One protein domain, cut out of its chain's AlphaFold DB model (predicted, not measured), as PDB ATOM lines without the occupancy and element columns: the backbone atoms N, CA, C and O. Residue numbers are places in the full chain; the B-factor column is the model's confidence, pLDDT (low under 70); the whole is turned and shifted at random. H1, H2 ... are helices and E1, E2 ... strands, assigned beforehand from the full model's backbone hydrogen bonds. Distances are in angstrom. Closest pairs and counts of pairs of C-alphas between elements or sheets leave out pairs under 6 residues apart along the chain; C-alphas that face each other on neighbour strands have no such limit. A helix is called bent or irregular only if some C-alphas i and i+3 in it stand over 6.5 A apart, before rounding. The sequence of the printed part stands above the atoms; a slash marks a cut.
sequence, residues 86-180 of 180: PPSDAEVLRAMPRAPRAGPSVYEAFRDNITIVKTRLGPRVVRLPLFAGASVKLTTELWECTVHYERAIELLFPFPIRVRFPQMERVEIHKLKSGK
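This is residues 86 to 180 of the 180 residues of an uncharacterized protein of Frigoriglobus tundricola (UniProt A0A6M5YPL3). A long, bent, twisted ribbon of three strands has one short helix, H1, packed across one face near its middle. The 95 printed residues hold H1, E1, E2 and E3 in chain order, mostly strand, an antiparallel meander, each strand the neighbour of the one before. The whole is an extended rod, radius of gyration of the C-alphas 19.8 A, spanning 68 by 26 by 17 A.

H1, residues 89 to 95, with every O i to N i+4 pair within hydrogen-bond range, is on the sheet of E1, residues 107 to 129, E2, residues 135 to 155, and E3, residues 161 to 177, at a height over the sheet of 8.7 A. It runs across the strands, at 90 degrees to E2 on the local plane; their closest C-alphas, Val 92 and Cys 145, are 7.1 A apart. Within hydrogen-bond range are N 117 and O 146, 2.9 A, in the hairpin E1 and E2, and N 147 and O 169, 2.8 A, in the hairpin E2 and E3.

H1 begins at C-alpha 89 (46.390, -34.665, -26.318). E1, 50.8 A long, bends by 87 degrees at residue 113; E2, 56.3 A, by 58 degrees at 150; E3, 47.1 A, by 56 degrees at 165, ending at C-alpha 177 (47.358, -33.832, -7.519).

The printed part has no cut; the link H1 to E1 is long. Residue 105 and residues 178 to 180 have pLDDT under 70.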
ATOM      1  N   PRO A  86      51.371 -31.500 -18.143       91.94
ATOM      2  CA  PRO A  86      50.308 -30.976 -18.991       91.94
ATOM      3  C   PRO A  86      49.376 -32.108 -19.446       91.94
ATOM      4  O   PRO A  86      49.822 -33.248 -19.614       91.94
ATOM      5  N   PRO A  87      48.078 -31.828 -19.667       95.38
ATOM      6  CA  PRO A  87      47.138 -32.847 -20.114       95.38
ATOM      7  C   PRO A  87      47.604 -33.462 -21.433       95.38
ATOM      8  O   PRO A  87      48.119 -32.767 -22.313       95.38
ATOM      9  N   SER A  88      47.437 -34.775 -21.573       96.94
ATOM     10  CA  SER A  88      47.765 -35.468 -22.821       96.94
ATOM     11  C   SER A  88      46.808 -35.024 -23.926       96.94
ATOM     12  O   SER A  88      45.637 -34.753 -23.660       96.94
ATOM     13  N   ASP A  89      47.259 -34.999 -25.180       97.19
ATOM     14  CA  ASP A  89      46.390 -34.665 -26.318       97.19
ATOM     15  C   ASP A  89      45.169 -35.591 -26.375       97.19
ATOM     16  O   ASP A  89      44.055 -35.143 -26.627       97.19
ATOM     17  N   ALA A  90      45.341 -36.870 -26.028       96.88
ATOM     18  CA  ALA A  90      44.237 -37.820 -25.934       96.88
ATOM     19  C   ALA A  90      43.219 -37.453 -24.839       96.88
ATOM     20  O   ALA A  90      42.024 -37.685 -25.018       96.88
ATOM     21  N   GLU A  91      43.660 -36.883 -23.713       95.94
ATOM     22  CA  GLU A  91      42.758 -36.395 -22.662       95.94
ATOM     23  C   GLU A  91      41.982 -35.170 -23.149       95.94
ATOM     24  O   GLU A  91      40.766 -35.112 -22.968       95.94
ATOM     25  N   VAL A  92      42.659 -34.244 -23.834       97.62
ATOM     26  CA  VAL A  92      42.031 -33.057 -24.431       97.62
ATOM     27  C   VAL A  92      40.972 -33.462 -25.454       97.62
ATOM     28  O   VAL A  92      39.825 -33.036 -25.353       97.62
ATOM     29  N   LEU A  93      41.311 -34.356 -26.385       96.19
ATOM     30  CA  LEU A  93      40.386 -34.834 -27.417       96.19
ATOM     31  C   LEU A  93      39.192 -35.608 -26.842       96.19
ATOM     32  O   LEU A  93      38.103 -35.562 -27.410       96.19
ATOM     33  N   ARG A  94      39.368 -36.312 -25.715       96.44
ATOM     34  CA  ARG A  94      38.266 -36.991 -25.011       96.44
ATOM     35  C   ARG A  94      37.349 -36.022 -24.276       96.44
ATOM     36  O   ARG A  94      36.164 -36.317 -24.141       96.44
ATOM     37  N   ALA A  95      37.897 -34.914 -23.785       96.75
ATOM     38  CA  ALA A  95      37.137 -33.862 -23.123       96.75
ATOM     39  C   ALA A  95      36.368 -32.976 -24.118       96.75
ATOM     40  O   ALA A  95      35.385 -32.344 -23.733       96.75
ATOM     41  N   MET A  96      36.764 -32.951 -25.396       96.62
ATOM     42  CA  MET A  96      36.009 -32.249 -26.434       96.62
ATOM     43  C   MET A  96      34.594 -32.834 -26.607       96.62
ATOM     44  O   MET A  96      34.409 -34.056 -26.546       96.62
ATOM     45  N   PRO A  97      33.590 -31.997 -26.937       94.75
ATOM     46  CA  PRO A  97      32.266 -32.467 -27.331       94.75
ATOM     47  C   PRO A  97      32.363 -33.483 -28.469       94.75
ATOM     48  O   PRO A  97      33.209 -33.348 -29.354       94.75
ATOM     49  N   ARG A  98      31.501 -34.500 -28.494       93.06
ATOM     50  CA  ARG A  98      31.480 -35.447 -29.618       93.06
ATOM     51  C   ARG A  98      30.948 -34.756 -30.874       93.06
ATOM     52  O   ARG A  98      29.989 -33.990 -30.799       93.06
ATOM     53  N   ALA A  99      31.548 -35.050 -32.027       90.19
ATOM     54  CA  ALA A  99      31.045 -34.543 -33.299       90.19
ATOM     55  C   ALA A  99      29.613 -35.067 -33.549       90.19
ATOM     56  O   ALA A  99      29.356 -36.255 -33.321       90.19
ATOM     57  N   PRO A 100      28.675 -34.212 -33.996       86.00
ATOM     58  CA  PRO A 100      27.308 -34.632 -34.264       86.00
ATOM     59  C   PRO A 100      27.287 -35.615 -35.438       86.00
ATOM     60  O   PRO A 100      27.760 -35.299 -36.528       86.00
ATOM     61  N   ARG A 101      26.714 -36.799 -35.212       83.25
ATOM     62  CA  ARG A 101      26.479 -37.820 -36.241       83.25
ATOM     63  C   ARG A 101      24.979 -37.883 -36.498       83.25
ATOM     64  O   ARG A 101      24.234 -38.258 -35.594       83.25
ATOM     65  N   ALA A 102      24.528 -37.477 -37.682       73.88
ATOM     66  CA  ALA A 102      23.106 -37.472 -38.014       73.88
ATOM     67  C   ALA A 102      22.791 -38.651 -38.935       73.88
ATOM     68  O   ALA A 102      22.838 -38.519 -40.152       73.88
ATOM     69  N   GLY A 103      22.470 -39.794 -38.321       78.12
ATOM     70  CA  GLY A 103      22.079 -41.023 -39.012       78.12
ATOM     71  C   GLY A 103      23.178 -41.621 -39.906       78.12
ATOM     72  O   GLY A 103      24.066 -40.922 -40.389       78.12
ATOM     73  N   PRO A 104      23.169 -42.937 -40.143       73.75
ATOM     74  CA  PRO A 104      24.034 -43.505 -41.164       73.75
ATOM     75  C   PRO A 104      23.649 -42.923 -42.537       73.75
ATOM     76  O   PRO A 104      22.482 -42.946 -42.919       73.75
ATOM     77  N   SER A 105      24.642 -42.429 -43.282       68.88
ATOM     78  CA  SER A 105      24.581 -42.139 -44.726       68.88
ATOM     79  C   SER A 105      24.018 -40.796 -45.219       68.88
ATOM     80  O   SER A 105      24.099 -40.553 -46.423       68.88
ATOM     81  N   VAL A 106      23.492 -39.904 -44.372       82.88
ATOM     82  CA  VAL A 106      22.989 -38.592 -44.852       82.88
ATOM     83  C   VAL A 106      23.982 -37.469 -44.574       82.88
ATOM     84  O   VAL A 106      24.264 -36.666 -45.462       82.88
ATOM     85  N   TYR A 107      24.521 -37.422 -43.357       87.88
ATOM     86  CA  TYR A 107      25.362 -36.329 -42.889       87.88
ATOM     87  C   TYR A 107      26.402 -36.853 -41.897       87.88
ATOM     88  O   TYR A 107      26.056 -37.419 -40.854       87.88
ATOM     89  N   GLU A 108      27.674 -36.605 -42.191       91.19
ATOM     90  CA  GLU A 108      28.774 -36.885 -41.276       91.19
ATOM     91  C   GLU A 108      29.622 -35.630 -41.053       91.19
ATOM     92  O   GLU A 108      29.934 -34.881 -41.980       91.19
ATOM     93  N   ALA A 109      29.950 -35.364 -39.788       93.69
ATOM     94  CA  ALA A 109      30.816 -34.263 -39.399       93.69
ATOM     95  C   ALA A 109      32.146 -34.813 -38.882       93.69
ATOM     96  O   ALA A 109      32.185 -35.541 -37.887       93.69
ATOM     97  N   PHE A 110      33.229 -34.398 -39.525       94.56
ATOM     98  CA  PHE A 110      34.600 -34.736 -39.176       94.56
ATOM     99  C   PHE A 110      35.335 -33.517 -38.613       94.56
ATOM    100  O   PHE A 110      34.975 -32.362 -38.873       94.56
ATOM    101  N   ARG A 111      36.374 -33.789 -37.823       96.25
ATOM    102  CA  ARG A 111      37.339 -32.793 -37.354       96.25
ATOM    103  C   ARG A 111      38.685 -33.118 -37.992       96.25
ATOM    104  O   ARG A 111      39.278 -34.136 -37.648       96.25
ATOM    105  N   ASP A 112      39.138 -32.251 -38.882       96.12
ATOM    106  CA  ASP A 112      40.424 -32.345 -39.570       96.12
ATOM    107  C   ASP A 112      41.386 -31.265 -39.034       96.12
ATOM    108  O   ASP A 112      40.958 -30.308 -38.384       96.12
ATOM    109  N   ASN A 113      42.689 -31.400 -39.311       96.88
ATOM    110  CA  ASN A 113      43.708 -30.369 -39.049       96.88
ATOM    111  C   ASN A 113      43.730 -29.839 -37.599       96.88
ATOM    112  O   ASN A 113      43.775 -28.634 -37.353       96.88
ATOM    113  N   ILE A 114      43.679 -30.752 -36.626       97.38
ATOM    114  CA  ILE A 114      43.597 -30.397 -35.207       97.38
ATOM    115  C   ILE A 114      44.946 -29.864 -34.703       97.38
ATOM    116  O   ILE A 114      45.962 -30.552 -34.779       97.38
ATOM    117  N   THR A 115      44.935 -28.666 -34.124       98.25
ATOM    118  CA  THR A 115      46.058 -28.051 -33.407       98.25
ATOM    119  C   THR A 115      45.619 -27.713 -31.989       98.25
ATOM    120  O   THR A 115      44.612 -27.033 -31.788       98.25
ATOM    121  N   ILE A 116      46.365 -28.189 -30.991       98.31
ATOM    122  CA  ILE A 116      46.034 -28.008 -29.575       98.31
ATOM    123  C   ILE A 116      47.040 -27.042 -28.955       98.31
ATOM    124  O   ILE A 116      48.237 -27.320 -28.920       98.31
ATOM    125  N   VAL A 117      46.545 -25.929 -28.423       98.00
ATOM    126  CA  VAL A 117      47.325 -24.975 -27.631       98.00
ATOM    127  C   VAL A 117      46.938 -25.152 -26.169       98.00
ATOM    128  O   VAL A 117      45.758 -25.115 -25.826       98.00
ATOM    129  N   LYS A 118      47.924 -25.379 -25.300       97.19
ATOM    130  CA  LYS A 118      47.704 -25.625 -23.871       97.19
ATOM    131  C   LYS A 118      48.262 -24.465 -23.070       97.19
ATOM    132  O   LYS A 118      49.462 -24.207 -23.112       97.19
ATOM    133  N   THR A 119      47.396 -23.824 -22.305       96.31
ATOM    134  CA  THR A 119      47.740 -22.703 -21.441       96.31
ATOM    135  C   THR A 119      47.452 -23.084 -19.999       96.31
ATOM    136  O   THR A 119      46.347 -23.495 -19.641       96.31
ATOM    137  N   ARG A 120      48.466 -22.953 -19.147       93.19
ATOM    138  CA  ARG A 120      48.335 -23.160 -17.704       93.19
ATOM    139  C   ARG A 120      47.667 -21.923 -17.094       93.19
ATOM    140  O   ARG A 120      48.226 -20.836 -17.194       93.19
ATOM    141  N   LEU A 121      46.502 -22.078 -16.457       92.44
ATOM    142  CA  LEU A 121      45.817 -20.973 -15.762       92.44
ATOM    143  C   LEU A 121      46.281 -20.808 -14.308       92.44
ATOM    144  O   LEU A 121      46.098 -19.747 -13.716       92.44
ATOM    145  N   GLY A 122      46.917 -21.840 -13.753       87.19
ATOM    146  CA  GLY A 122      47.553 -21.815 -12.440       87.19
ATOM    147  C   GLY A 122      46.955 -22.821 -11.452       87.19
ATOM    148  O   GLY A 122      45.919 -23.446 -11.717       87.19
ATOM    149  N   PRO A 123      47.623 -23.012 -10.303       88.88
ATOM    150  CA  PRO A 123      47.169 -23.921  -9.265       88.88
ATOM    151  C   PRO A 123      46.049 -23.294  -8.423       88.88
ATOM    152  O   PRO A 123      46.129 -22.153  -7.971       88.88
ATOM    153  N   ARG A 124      45.010 -24.077  -8.144       86.38
ATOM    154  CA  ARG A 124      43.934 -23.765  -7.206       86.38
ATOM    155  C   ARG A 124      44.011 -24.723  -6.020       86.38
ATOM    156  O   ARG A 124      43.756 -25.919  -6.137       86.38
ATOM    157  N   VAL A 125      44.328 -24.190  -4.845       87.38
ATOM    158  CA  VAL A 125      44.350 -24.971  -3.600       87.38
ATOM    159  C   VAL A 125      42.963 -24.942  -2.966       87.38
ATOM    160  O   VAL A 125      42.479 -23.885  -2.563       87.38
ATOM    161  N   VAL A 126      42.330 -26.106  -2.847       85.81
ATOM    162  CA  VAL A 126      41.050 -26.281  -2.153       85.81
ATOM    163  C   VAL A 126      41.314 -26.992  -0.829       85.81
ATOM    164  O   VAL A 126      41.895 -28.077  -0.795       85.81
ATOM    165  N   ARG A 127      40.902 -26.372   0.280       86.81
ATOM    166  CA  ARG A 127      40.946 -26.990   1.610       86.81
ATOM    167  C   ARG A 127      39.588 -27.605   1.898       86.81
ATOM    168  O   ARG A 127      38.604 -26.877   1.993       86.81
ATOM    169  N   LEU A 128      39.546 -28.924   2.027       85.50
ATOM    170  CA  LEU A 128      38.331 -29.641   2.393       85.50
ATOM    171  C   LEU A 128      38.392 -30.005   3.883       85.50
ATOM    172  O   LEU A 128      39.373 -30.632   4.305       85.50
ATOM    173  N   PRO A 129      37.394 -29.608   4.690       84.38
ATOM    174  CA  PRO A 129      37.294 -30.069   6.067       84.38
ATOM    175  C   PRO A 129      36.900 -31.553   6.085       84.38
ATOM    176  O   PRO A 129      35.950 -31.955   5.414       84.38
ATOM    177  N   LEU A 130      37.631 -32.366   6.846       82.69
ATOM    178  CA  LEU A 130      37.261 -33.745   7.167       82.69
ATOM    179  C   LEU A 130      36.550 -33.800   8.525       82.69
ATOM    180  O   LEU A 130      36.699 -32.917   9.374       82.69
ATOM    181  N   PHE A 131      35.812 -34.886   8.756       76.00
ATOM    182  CA  PHE A 131      35.306 -35.219  10.086       76.00
ATOM    183  C   PHE A 131      36.483 -35.421  11.060       76.00
ATOM    184  O   PHE A 131      37.519 -35.957  10.674       76.00
ATOM    185  N   ALA A 132      36.319 -34.977  12.311       81.19
ATOM    186  CA  ALA A 132      37.344 -34.948  13.370       81.19
ATOM    187  C   ALA A 132      38.425 -33.843  13.276       81.19
ATOM    188  O   ALA A 132      39.505 -33.982  13.842       81.19
ATOM    189  N   GLY A 133      38.144 -32.716  12.609       81.94
ATOM    190  CA  GLY A 133      39.003 -31.517  12.664       81.94
ATOM    191  C   GLY A 133      40.264 -31.583  11.796       81.94
ATOM    192  O   GLY A 133      41.042 -30.630  11.754       81.94
ATOM    193  N   ALA A 134      40.455 -32.677  11.058       82.44
ATOM    194  CA  ALA A 134      41.471 -32.768  10.024       82.44
ATOM    195  C   ALA A 134      41.071 -31.933   8.793       82.44
ATOM    196  O   ALA A 134      39.892 -31.759   8.484       82.44
ATOM    197  N   SER A 135      42.060 -31.425   8.055       83.56
ATOM    198  CA  SER A 135      41.834 -30.772   6.762       83.56
ATOM    199  C   SER A 135      42.755 -31.370   5.712       83.56
ATOM    200  O   SER A 135      43.950 -31.543   5.951       83.56
ATOM    201  N   VAL A 136      42.198 -31.684   4.544       84.25
ATOM    202  CA  VAL A 136      42.977 -32.150   3.395       84.25
ATOM    203  C   VAL A 136      43.145 -30.988   2.435       84.25
ATOM    204  O   VAL A 136      42.180 -30.315   2.061       84.25
ATOM    205  N   LYS A 137      44.395 -30.734   2.050       84.38
ATOM    206  CA  LYS A 137      44.738 -29.764   1.013       84.38
ATOM    207  C   LYS A 137      44.774 -30.498  -0.321       84.38
ATOM    208  O   LYS A 137      45.691 -31.274  -0.567       84.38
ATOM    209  N   LEU A 138      43.791 -30.242  -1.176       85.69
ATOM    210  CA  LEU A 138      43.829 -30.674  -2.566       85.69
ATOM    211  C   LEU A 138      44.396 -29.537  -3.405       85.69
ATOM    212  O   LEU A 138      43.827 -28.446  -3.453       85.69
ATOM    213  N   THR A 139      45.520 -29.794  -4.066       87.06
ATOM    214  CA  THR A 139      46.039 -28.876  -5.079       87.06
ATOM    215  C   THR A 139      45.502 -29.344  -6.417       87.06
ATOM    216  O   THR A 139      45.846 -30.426  -6.896       87.06
ATOM    217  N   THR A 140      44.604 -28.552  -6.984       88.75
ATOM    218  CA  THR A 140      44.104 -28.764  -8.335       88.75
ATOM    219  C   THR A 140      44.796 -27.784  -9.253       88.75
ATOM    220  O   THR A 140      45.207 -26.705  -8.836       88.75
ATOM    221  N   GLU A 141      44.960 -28.158 -10.502       91.56
ATOM    222  CA  GLU A 141      45.499 -27.266 -11.503       91.56
ATOM    223  C   GLU A 141      44.523 -27.165 -12.655       91.56
ATOM    224  O   GLU A 141      43.972 -28.172 -13.113       91.56
ATOM    225  N   LEU A 142      44.298 -25.927 -13.082       93.81
ATOM    226  CA  LEU A 142      43.415 -25.626 -14.185       93.81
ATOM    227  C   LEU A 142      44.235 -25.392 -15.453       93.81
ATOM    228  O   LEU A 142      45.103 -24.517 -15.507       93.81
ATOM    229  N   TRP A 143      43.914 -26.172 -16.476       95.88
ATOM    230  CA  TRP A 143      44.445 -26.024 -17.819       95.88
ATOM    231  C   TRP A 143      43.353 -25.532 -18.751       95.88
ATOM    232  O   TRP A 143      42.278 -26.127 -18.834       95.88
ATOM    233  N   GLU A 144      43.660 -24.474 -19.490       97.38
ATOM    234  CA  GLU A 144      42.873 -24.029 -20.626       97.38
ATOM    235  C   GLU A 144      43.500 -24.603 -21.894       97.38
ATOM    236  O   GLU A 144      44.630 -24.279 -22.255       97.38
ATOM    237  N   CYS A 145      42.777 -25.496 -22.558       98.00
ATOM    238  CA  CYS A 145      43.190 -26.093 -23.817       98.00
ATOM    239  C   CYS A 145      42.344 -25.499 -24.939       98.00
ATOM    240  O   CYS A 145      41.134 -25.718 -25.007       98.00
ATOM    241  N   THR A 146      42.976 -24.749 -25.828       98.31
ATOM    242  CA  THR A 146      42.344 -24.193 -27.019       98.31
ATOM    243  C   THR A 146      42.612 -25.120 -28.195       98.31
ATOM    244  O   THR A 146      43.760 -25.322 -28.592       98.31
ATOM    245  N   VAL A 147      41.554 -25.703 -28.749       98.44
ATOM    246  CA  VAL A 147      41.636 -26.625 -29.879       98.44
ATOM    247  C   VAL A 147      41.170 -25.912 -31.138       98.44
ATOM    248  O   VAL A 147      39.994 -25.578 -31.284       98.44
ATOM    249  N   HIS A 148      42.099 -25.700 -32.060       98.44
ATOM    250  CA  HIS A 148      41.816 -25.226 -33.405       98.44
ATOM    251  C   HIS A 148      41.653 -26.428 -34.323       98.44
ATOM    252  O   HIS A 148      42.488 -27.329 -34.304       98.44
ATOM    253  N   TYR A 149      40.585 -26.469 -35.113       98.12
ATOM    254  CA  TYR A 149      40.382 -27.543 -36.080       98.12
ATOM    255  C   TYR A 149      39.529 -27.076 -37.256       98.12
ATOM    256  O   TYR A 149      38.786 -26.099 -37.168       98.12
ATOM    257  N   GLU A 150      39.603 -27.803 -38.362       98.12
ATOM    258  CA  GLU A 150      38.695 -27.637 -39.487       98.12
ATOM    259  C   GLU A 150      37.538 -28.619 -39.345       98.12
ATOM    260  O   GLU A 150      37.712 -29.838 -39.338       98.12
ATOM    261  N   ARG A 151      36.321 -28.097 -39.221       96.31
ATOM    262  CA  ARG A 151      35.117 -28.917 -39.276       96.31
ATOM    263  C   ARG A 151      34.794 -29.203 -40.734       96.31
ATOM    264  O   ARG A 151      34.427 -28.283 -41.464       96.31
ATOM    265  N   ALA A 152      34.887 -30.464 -41.137       95.88
ATOM    266  CA  ALA A 152      34.422 -30.923 -42.436       95.88
ATOM    267  C   ALA A 152      33.029 -31.539 -42.284       95.88
ATOM    268  O   ALA A 152      32.814 -32.422 -41.460       95.88
ATOM    269  N   ILE A 153      32.071 -31.046 -43.057       94.56
ATOM    270  CA  ILE A 153      30.735 -31.623 -43.172       94.56
ATOM    271  C   ILE A 153      30.666 -32.309 -44.527       94.56
ATOM    272  O   ILE A 153      30.870 -31.653 -45.549       94.56
ATOM    273  N   GLU A 154      30.378 -33.605 -44.519       93.44
ATOM    274  CA  GLU A 154      30.170 -34.407 -45.718       93.44
ATOM    275  C   GLU A 154      28.705 -34.849 -45.794       93.44
ATOM    276  O   GLU A 154      28.162 -35.479 -44.884       93.44
ATOM    277  N   LEU A 155      28.058 -34.471 -46.892       92.38
ATOM    278  CA  LEU A 155      26.735 -34.938 -47.289       92.38
ATOM    279  C   LEU A 155      26.940 -35.942 -48.415       92.38
ATOM    280  O   LEU A 155      27.511 -35.579 -49.437       92.38
ATOM    281  N   LEU A 156      26.506 -37.188 -48.231       89.19
ATOM    282  CA  LEU A 156      26.731 -38.265 -49.206       89.19
ATOM    283  C   LEU A 156      25.568 -38.423 -50.199       89.19
ATOM    284  O   LEU A 156      25.766 -38.944 -51.294       89.19
ATOM    285  N   PHE A 157      24.364 -37.963 -49.845       85.94
ATOM    286  CA  PHE A 157      23.152 -38.121 -50.652       85.94
ATOM    287  C   PHE A 157      22.310 -36.832 -50.658       85.94
ATOM    288  O   PHE A 157      22.151 -36.220 -49.599       85.94
ATOM    289  N   PRO A 158      21.723 -36.419 -51.801       88.25
ATOM    290  CA  PRO A 158      21.758 -37.060 -53.126       88.25
ATOM    291  C   PRO A 158      23.018 -36.765 -53.953       88.25
ATOM    292  O   PRO A 158      23.275 -37.462 -54.930       88.25
ATOM    293  N   PHE A 159      23.812 -35.765 -53.564       90.50
ATOM    294  CA  PHE A 159      25.072 -35.417 -54.222       90.50
ATOM    295  C   PHE A 159      26.171 -35.254 -53.169       90.50
ATOM    296  O   PHE A 159      25.901 -34.640 -52.133       90.50
ATOM    297  N   PRO A 160      27.394 -35.757 -53.422       91.62
ATOM    298  CA  PRO A 160      28.504 -35.611 -52.497       91.62
ATOM    299  C   PRO A 160      28.898 -34.135 -52.383       91.62
ATOM    300  O   PRO A 160      29.422 -33.546 -53.328       91.62
ATOM    301  N   ILE A 161      28.646 -33.533 -51.224       95.12
ATOM    302  CA  ILE A 161      29.061 -32.163 -50.910       95.12
ATOM    303  C   ILE A 161      29.947 -32.216 -49.674       95.12
ATOM    304  O   ILE A 161      29.528 -32.704 -48.626       95.12
ATOM    305  N   ARG A 162      31.160 -31.666 -49.787       95.38
ATOM    306  CA  ARG A 162      32.066 -31.455 -48.657       95.38
ATOM    307  C   ARG A 162      32.251 -29.967 -48.431       95.38
ATOM    308  O   ARG A 162      32.726 -29.261 -49.316       95.38
ATOM    309  N   VAL A 163      31.920 -29.501 -47.234       96.62
ATOM    310  CA  VAL A 163      32.158 -28.113 -46.827       96.62
ATOM    311  C   VAL A 163      33.070 -28.097 -45.613       96.62
ATOM    312  O   VAL A 163      32.907 -28.910 -44.706       96.62
ATOM    313  N   ARG A 164      34.052 -27.193 -45.605       97.56
ATOM    314  CA  ARG A 164      35.024 -27.047 -44.518       97.56
ATOM    315  C   ARG A 164      34.907 -25.672 -43.890       97.56
ATOM    316  O   ARG A 164      34.792 -24.677 -44.601       97.56
ATOM    317  N   PHE A 165      34.967 -25.629 -42.566       96.88
ATOM    318  CA  PHE A 165      34.913 -24.391 -41.803       96.88
ATOM    319  C   PHE A 165      35.950 -24.431 -40.680       96.88
ATOM    320  O   PHE A 165      35.975 -25.414 -39.933       96.88
ATOM    321  N   PRO A 166      36.778 -23.389 -40.508       97.88
ATOM    322  CA  PRO A 166      37.642 -23.294 -39.341       97.88
ATOM    323  C   PRO A 166      36.785 -23.122 -38.081       97.88
ATOM    324  O   PRO A 166      35.784 -22.401 -38.087       97.88
ATOM    325  N   GLN A 167      37.153 -23.813 -37.009       97.88
ATOM    326  CA  GLN A 167      36.492 -23.773 -35.708       97.88
ATOM    327  C   GLN A 167      37.534 -23.696 -34.590       97.88
ATOM    328  O   GLN A 167      38.690 -24.096 -34.745       97.88
ATOM    329  N   MET A 168      37.099 -23.168 -33.452       97.81
ATOM    330  CA  MET A 168      37.903 -23.025 -32.248       97.81
ATOM    331  C   MET A 168      37.035 -23.432 -31.063       97.81
ATOM    332  O   MET A 168      35.965 -22.864 -30.855       97.81
ATOM    333  N   GLU A 169      37.488 -24.421 -30.302       97.50
ATOM    334  CA  GLU A 169      36.820 -24.875 -29.084       97.50
ATOM    335  C   GLU A 169      37.766 -24.702 -27.893       97.50
ATOM    336  O   GLU A 169      38.941 -25.066 -27.950       97.50
ATOM    337  N   ARG A 170      37.250 -24.137 -26.799       97.88
ATOM    338  CA  ARG A 170      37.967 -24.018 -25.526       97.88
ATOM    339  C   ARG A 170      37.520 -25.143 -24.605       97.88
ATOM    340  O   ARG A 170      36.326 -25.312 -24.367       97.88
ATOM    341  N   VAL A 171      38.482 -25.895 -24.085       97.50
ATOM    342  CA  VAL A 171      38.270 -27.014 -23.169       97.50
ATOM    343  C   VAL A 171      39.028 -26.736 -21.880       97.50
ATOM    344  O   VAL A 171      40.232 -26.491 -21.896       97.50
ATOM    345  N   GLU A 172      38.323 -26.785 -20.756       96.44
ATOM    346  CA  GLU A 172      38.916 -26.611 -19.433       96.44
ATOM    347  C   GLU A 172      39.104 -27.975 -18.774       96.44
ATOM    348  O   GLU A 172      38.164 -28.764 -18.666       96.44
ATOM    349  N   ILE A 173      40.335 -28.272 -18.362       95.62
ATOM    350  CA  ILE A 173      40.691 -29.548 -17.741       95.62
ATOM    351  C   ILE A 173      41.251 -29.278 -16.355       95.62
ATOM    352  O   ILE A 173      42.223 -28.541 -16.186       95.62
ATOM    353  N   HIS A 174      40.651 -29.928 -15.361       92.94
ATOM    354  CA  HIS A 174      41.120 -29.904 -13.984       92.94
ATOM    355  C   HIS A 174      41.949 -31.156 -13.706       92.94
ATOM    356  O   HIS A 174      41.426 -32.272 -13.719       92.94
ATOM    357  N   LYS A 175      43.241 -30.979 -13.423       90.62
ATOM    358  CA  LYS A 175      44.118 -32.058 -12.952       90.62
ATOM    359  C   LYS A 175      44.193 -32.005 -11.431       90.62
ATOM    360  O   LYS A 175      44.466 -30.960 -10.844       90.62
ATOM    361  N   LEU A 176      43.926 -33.137 -10.784       86.62
ATOM    362  CA  LEU A 176      44.053 -33.284  -9.336       86.62
ATOM    363  C   LEU A 176      45.426 -33.868  -9.019       86.62
ATOM    364  O   LEU A 176      45.769 -34.934  -9.530       86.62
ATOM    365  N   LYS A 177      46.187 -33.212  -8.140       80.50
ATOM    366  CA  LYS A 177      47.358 -33.832  -7.519       80.50
ATOM    367  C   LYS A 177      46.910 -34.489  -6.218       80.50
ATOM    368  O   LYS A 177      46.542 -33.803  -5.264       80.50
ATOM    369  N   SER A 178      46.913 -35.818  -6.187       57.47
ATOM    370  CA  SER A 178      46.780 -36.556  -4.932       57.47
ATOM    371  C   SER A 178      48.111 -36.438  -4.191       57.47
ATOM    372  O   SER A 178      49.138 -36.906  -4.680       57.47
ATOM    373  N   GLY A 179      48.113 -35.720  -3.065       61.69
ATOM    374  CA  GLY A 179      49.262 -35.704  -2.163       61.69
ATOM    375  C   GLY A 179      49.432 -37.097  -1.564       61.69
ATOM    376  O   GLY A 179      48.461 -37.635  -1.032       61.69
ATOM    377  N   LYS A 180      50.625 -37.679  -1.721       49.09
ATOM    378  CA  LYS A 180      51.029 -38.877  -0.977       49.09
ATOM    379  C   LYS A 180      51.169 -38.562   0.507       49.09
ATOM    380  O   LYS A 180      51.582 -37.420   0.815       49.09
TER     381      LYS A 180